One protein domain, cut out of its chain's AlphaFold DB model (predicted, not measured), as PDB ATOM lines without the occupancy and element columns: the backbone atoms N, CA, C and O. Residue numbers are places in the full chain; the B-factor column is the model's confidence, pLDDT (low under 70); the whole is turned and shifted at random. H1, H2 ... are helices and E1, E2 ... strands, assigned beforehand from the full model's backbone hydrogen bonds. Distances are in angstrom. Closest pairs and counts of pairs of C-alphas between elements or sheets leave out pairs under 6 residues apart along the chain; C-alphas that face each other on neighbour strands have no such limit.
ATOM      1  N   SER A   6     181.569 109.935 162.768       77.06
ATOM      2  CA  SER A   6     181.663 111.017 161.776       77.06
ATOM      3  C   SER A   6     180.508 111.019 160.749       77.06
ATOM      4  O   SER A   6     179.832 112.046 160.647       77.06
ATOM      5  N   PRO A   7     180.160 109.901 160.069       81.19
ATOM      6  CA  PRO A   7     179.074 109.892 159.081       81.19
ATOM      7  C   PRO A   7     177.692 110.171 159.693       81.19
ATOM      8  O   PRO A   7     176.909 110.931 159.128       81.19
ATOM      9  N   LEU A   8     177.422 109.615 160.882       79.44
ATOM     10  CA  LEU A   8     176.196 109.861 161.656       79.44
ATOM     11  C   LEU A   8     176.003 111.354 161.954       79.44
ATOM     12  O   LEU A   8     174.898 111.877 161.808       79.44
ATOM     13  N   ARG A   9     177.081 112.052 162.339       81.50
ATOM     14  CA  ARG A   9     177.041 113.489 162.636       81.50
ATOM     15  C   ARG A   9     176.765 114.327 161.387       81.50
ATOM     16  O   ARG A   9     175.941 115.235 161.457       81.50
ATOM     17  N   SER A  10     177.412 114.019 160.262       83.88
ATOM     18  CA  SER A  10     177.190 114.731 158.996       83.88
ATOM     19  C   SER A  10     175.766 114.541 158.467       83.88
ATOM     20  O   SER A  10     175.141 115.507 158.038       83.88
ATOM     21  N   PHE A  11     175.216 113.326 158.560       83.75
ATOM     22  CA  PHE A  11     173.845 113.041 158.131       83.75
ATOM     23  C   PHE A  11     172.792 113.709 159.028       83.75
ATOM     24  O   PHE A  11     171.848 114.316 158.526       83.75
ATOM     25  N   ALA A  12     172.979 113.680 160.353       84.50
ATOM     26  CA  ALA A  12     172.099 114.394 161.281       84.50
ATOM     27  C   ALA A  12     172.120 115.916 161.042       84.50
ATOM     28  O   ALA A  12     171.071 116.559 161.073       84.50
ATOM     29  N   ALA A  13     173.294 116.488 160.745       83.81
ATOM     30  CA  ALA A  13     173.413 117.890 160.354       83.81
ATOM     31  C   ALA A  13     172.685 118.184 159.030       83.81
ATOM     32  O   ALA A  13     171.970 119.176 158.950       83.81
ATOM     33  N   GLN A  14     172.806 117.307 158.026       87.12
ATOM     34  CA  GLN A  14     172.110 117.452 156.743       87.12
ATOM     35  C   GLN A  14     170.583 117.411 156.901       87.12
ATOM     36  O   GLN A  14     169.895 118.238 156.309       87.12
ATOM     37  N   ILE A  15     170.037 116.490 157.701       89.88
ATOM     38  CA  ILE A  15     168.598 116.461 158.022       89.88
ATOM     39  C   ILE A  15     168.168 117.785 158.659       89.88
ATOM     40  O   ILE A  15     167.200 118.396 158.212       89.88
ATOM     41  N   TYR A  16     168.918 118.250 159.661       82.62
ATOM     42  CA  TYR A  16     168.602 119.474 160.390       82.62
ATOM     43  C   TYR A  16     168.620 120.728 159.498       82.62
ATOM     44  O   TYR A  16     167.755 121.587 159.647       82.62
ATOM     45  N   THR A  17     169.563 120.838 158.554       84.88
ATOM     46  CA  THR A  17     169.647 121.995 157.643       84.88
ATOM     47  C   THR A  17     168.664 121.935 156.477       84.88
ATOM     48  O   THR A  17     168.237 122.984 156.001       84.88
ATOM     49  N   THR A  18     168.298 120.740 156.004       87.19
ATOM     50  CA  THR A  18     167.394 120.572 154.848       87.19
ATOM     51  C   THR A  18     165.918 120.455 155.220       87.19
ATOM     52  O   THR A  18     165.068 120.643 154.355       87.19
ATOM     53  N   GLY A  19     165.594 120.129 156.475       88.62
ATOM     54  CA  GLY A  19     164.218 119.850 156.904       88.62
ATOM     55  C   GLY A  19     163.656 118.520 156.381       88.62
ATOM     56  O   GLY A  19     162.454 118.283 156.479       88.62
ATOM     57  N   ASN A  20     164.506 117.651 155.823       86.12
ATOM     58  CA  ASN A  20     164.100 116.347 155.304       86.12
ATOM     59  C   ASN A  20     163.592 115.425 156.425       86.12
ATOM     60  O   ASN A  20     164.182 115.349 157.502       86.12
ATOM     61  N   THR A  21     162.538 114.656 156.153       79.94
ATOM     62  CA  THR A  21     162.088 113.588 157.052       79.94
ATOM     63  C   THR A  21     163.001 112.366 156.945       79.94
ATOM     64  O   THR A  21     163.467 112.008 155.861       79.94
ATOM     65  N   ALA A  22     163.268 111.711 158.076       83.38
ATOM     66  CA  ALA A  22     164.111 110.522 158.140       83.38
ATOM     67  C   ALA A  22     163.626 109.553 159.222       83.38
ATOM     68  O   ALA A  22     163.171 109.966 160.287       83.38
ATOM     69  N   GLU A  23     163.775 108.261 158.952       82.44
ATOM     70  CA  GLU A  23     163.531 107.186 159.908       82.44
ATOM     71  C   GLU A  23     164.821 106.901 160.695       82.44
ATOM     72  O   GLU A  23     165.892 106.728 160.110       82.44
ATOM     73  N   ILE A  24     164.742 106.886 162.030       80.50
ATOM     74  CA  ILE A  24     165.911 106.737 162.910       80.50
ATOM     75  C   ILE A  24     165.784 105.441 163.709       80.50
ATOM     76  O   ILE A  24     164.919 105.318 164.575       80.50
ATOM     77  N   VAL A  25     166.692 104.490 163.471       79.31
ATOM     78  CA  VAL A  25     166.709 103.211 164.193       79.31
ATOM     79  C   VAL A  25     167.444 103.366 165.529       79.31
ATOM     80  O   VAL A  25     168.673 103.511 165.603       79.31
ATOM     81  N   LEU A  26     166.671 103.323 166.613       74.31
ATOM     82  CA  LEU A  26     167.145 103.428 167.993       74.31
ATOM     83  C   LEU A  26     167.332 102.036 168.609       74.31
ATOM     84  O   LEU A  26     166.502 101.147 168.426       74.31
ATOM     85  N   LYS A  27     168.399 101.834 169.392       72.31
ATOM     86  CA  LYS A  27     168.604 100.569 170.117       72.31
ATOM     87  C   LYS A  27     168.017 100.669 171.524       72.31
ATOM     88  O   LYS A  27     168.576 101.339 172.392       72.31
ATOM     89  N   LYS A  28     166.916  99.935 171.736       60.88
ATOM     90  CA  LYS A  28     166.096  99.872 172.967       60.88
ATOM     91  C   LYS A  28     166.908  99.641 174.258       60.88
ATOM     92  O   LYS A  28     166.521 100.116 175.315       60.88
ATOM     93  N   ASN A  29     168.070  98.987 174.154       67.75
ATOM     94  CA  ASN A  29     168.935  98.623 175.287       67.75
ATOM     95  C   ASN A  29     170.128  99.580 175.492       67.75
ATOM     96  O   ASN A  29     171.098  99.225 176.157       67.75
ATOM     97  N   SER A  30     170.103 100.771 174.890       57.06
ATOM     98  CA  SER A  30     171.135 101.797 175.075       57.06
ATOM     99  C   SER A  30     170.515 103.159 175.362       57.06
ATOM    100  O   SER A  30     170.478 104.045 174.505       57.06
ATOM    101  N   PHE A  31     170.052 103.307 176.601       50.06
ATOM    102  CA  PHE A  31     169.841 104.611 177.212       50.06
ATOM    103  C   PHE A  31     171.186 105.334 177.322       50.06
ATOM    104  O   PHE A  31     172.182 104.752 177.759       50.06
ATOM    105  N   CYS A  32     171.212 106.594 176.907       51.66
ATOM    106  CA  CYS A  32     172.180 107.544 177.440       51.66
ATOM    107  C   CYS A  32     171.628 108.045 178.784       51.66
ATOM    108  O   CYS A  32     170.412 108.001 178.983       51.66
ATOM    109  N   ASP A  33     172.485 108.519 179.695       45.16
ATOM    110  CA  ASP A  33     172.010 109.092 180.962       45.16
ATOM    111  C   ASP A  33     170.948 110.172 180.679       45.16
ATOM    112  O   ASP A  33     171.174 111.032 179.816       45.16
ATOM    113  N   PRO A  34     169.767 110.106 181.322       47.00
ATOM    114  CA  PRO A  34     168.577 110.770 180.814       47.00
ATOM    115  C   PRO A  34     168.652 112.284 180.998       47.00
ATOM    116  O   PRO A  34     168.233 112.838 182.014       47.00
ATOM    117  N   VAL A  35     169.090 112.978 179.948       43.47
ATOM    118  CA  VAL A  35     168.705 114.372 179.732       43.47
ATOM    119  C   VAL A  35     167.270 114.351 179.207       43.47
ATOM    120  O   VAL A  35     167.036 114.326 177.998       43.47
ATOM    121  N   THR A  36     166.304 114.289 180.125       43.88
ATOM    122  CA  THR A  36     164.893 114.542 179.816       43.88
ATOM    123  C   THR A  36     164.717 116.023 179.523       43.88
ATOM    124  O   THR A  36     164.732 116.848 180.439       43.88
ATOM    125  N   VAL A  37     164.544 116.349 178.245       49.00
ATOM    126  CA  VAL A  37     164.059 117.656 177.796       49.00
ATOM    127  C   VAL A  37     162.580 117.478 177.478       49.00
ATOM    128  O   VAL A  37     162.233 116.622 176.668       49.00
ATOM    129  N   ASP A  38     161.716 118.226 178.164       51.84
ATOM    130  CA  ASP A  38     160.284 118.374 177.864       51.84
ATOM    131  C   ASP A  38     159.507 117.061 177.612       51.84
ATOM    132  O   ASP A  38     158.669 116.970 176.721       51.84
ATOM    133  N   GLY A  39     159.784 116.025 178.414       69.31
ATOM    134  CA  GLY A  39     159.088 114.729 178.359       69.31
ATOM    135  C   GLY A  39     159.637 113.722 177.340       69.31
ATOM    136  O   GLY A  39     159.150 112.595 177.289       69.31
ATOM    137  N   TYR A  40     160.671 114.074 176.571       59.25
ATOM    138  CA  TYR A  40     161.300 113.166 175.609       59.25
ATOM    139  C   TYR A  40     162.450 112.363 176.238       59.25
ATOM    140  O   TYR A  40     163.284 112.894 176.976       59.25
ATOM    141  N   HIS A  41     162.523 111.072 175.903       66.38
ATOM    142  CA  HIS A  41     163.632 110.191 176.278       66.38
ATOM    143  C   HIS A  41     164.747 110.224 175.225       66.38
ATOM    144  O   HIS A  41     164.491 110.119 174.025       66.38
ATOM    145  N   SER A  42     166.000 110.317 175.674       67.38
ATOM    146  CA  SER A  42     167.182 110.267 174.811       67.38
ATOM    147  C   SER A  42     167.729 108.838 174.690       67.38
ATOM    148  O   SER A  42     168.073 108.185 175.674       67.38
ATOM    149  N   PHE A  43     167.845 108.356 173.451       70.88
ATOM    150  CA  PHE A  43     168.364 107.027 173.119       70.88
ATOM    151  C   PHE A  43     169.633 107.132 172.277       70.88
ATOM    152  O   PHE A  43     169.785 108.044 171.460       70.88
ATOM    153  N   LYS A  44     170.537 106.159 172.414       68.81
ATOM    154  CA  LYS A  44     171.700 106.059 171.531       68.81
ATOM    155  C   LYS A  44     171.263 105.576 170.142       68.81
ATOM    156  O   LYS A  44     170.719 104.479 169.998       68.81
ATOM    157  N   ILE A  45     171.536 106.390 169.120       69.88
ATOM    158  CA  ILE A  45     171.328 106.021 167.713       69.88
ATOM    159  C   ILE A  45     172.235 104.829 167.391       69.88
ATOM    160  O   ILE A  45     173.434 104.852 167.686       69.88
ATOM    161  N   ALA A  46     171.650 103.773 166.830       61.19
ATOM    162  CA  ALA A  46     172.330 102.492 166.648       61.19
ATOM    163  C   ALA A  46     172.897 102.326 165.240       61.19
ATOM    164  O   ALA A  46     174.012 101.837 165.064       61.19
ATOM    165  N   SER A  47     172.103 102.727 164.253       59.81
ATOM    166  CA  SER A  47     172.428 102.719 162.836       59.81
ATOM    167  C   SER A  47     171.473 103.664 162.107       59.81
ATOM    168  O   SER A  47     170.381 103.955 162.594       59.81
ATOM    169  N   LEU A  48     171.880 104.108 160.927       58.31
ATOM    170  CA  LEU A  48     171.010 104.723 159.935       58.31
ATOM    171  C   LEU A  48     171.127 103.845 158.693       58.31
ATOM    172  O   LEU A  48     172.222 103.692 158.147       58.31
TER     173      LEU A  48
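Overview. This is residues 6 to 48 of the 431 residues of an uncharacterized protein of Panagrellus redivivus (UniProt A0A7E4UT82). The model is an open U: a two-stranded antiparallel hairpin, E1 and E2, makes the floor, the helix H1 rises at one end of it, and the long loop of residues 32 to 42 between the strands rises at the other. The space between H1 and that loop is empty, and the part of H1 from residue 13 to 18 sticks out free, together with residues 19 to 21 of the link after it. The printed part has 43 residues with one named helix and two named strands, in the order H1, E1, E2, and its class is mixed, helices and strands. It is loose, with a radius of gyration of the C-alphas of 11.6 A, and its C-alphas span 27 by 22 by 18 A along the three main axes.

Along the chain. H1 is residues 6 to 18, 18.5 A from first to last C-alpha; it begins at C-alpha 6 at (181.663, 111.017, 161.776) and ends at C-alpha 18 at (167.394, 120.572, 154.848). E1 follows as residues 25 to 31, 13.5 A long from first to last C-alpha, and is the longest strand, with 7 residues. Between the strands, the C-alpha of Val 37 is at (164.059, 117.656, 177.796). E2 is residues 43 to 47, 11.9 A from first to last C-alpha, and ends at C-alpha 47 at (172.428, 102.719, 162.836).

Arrangement. E1 and E2 form a hairpin and are antiparallel neighbours, with 135 degrees between their N-to-C directions. C-alphas that face each other are, among them, those of Leu 26 and Ile 45, 4.9 A apart, and those of Phe 31 and Phe 43, 5.0 A apart. Across the pair, N 44 and O 30 are within hydrogen-bond range at 3.0 A, and N 46 and O 25 at 3.2 A. H1 and E2 are apart, but only just: their closest C-alphas are 8.2 A from each other. In H1, every O i to N i+4 pair is within hydrogen-bond range.

Size, cuts and confidence. The two C-alphas farthest apart are those of Thr 18 and Asn 29, at 30.0 A, while the first and last printed C-alphas, of Ser 6 and Leu 48, are 12.5 A apart. Without the stretch that stands free, residues 13 to 21, the body has 34 residues and spans 26 by 20 by 18 A. The link from H1 to E1 has 6 residues and is short; the link from E1 to E2 has 11 residues and is long. The printed part has no cut. Its mean pLDDT is 70.5, and 20 residues are under 70, namely residues 28 to 42 and 44 to 48.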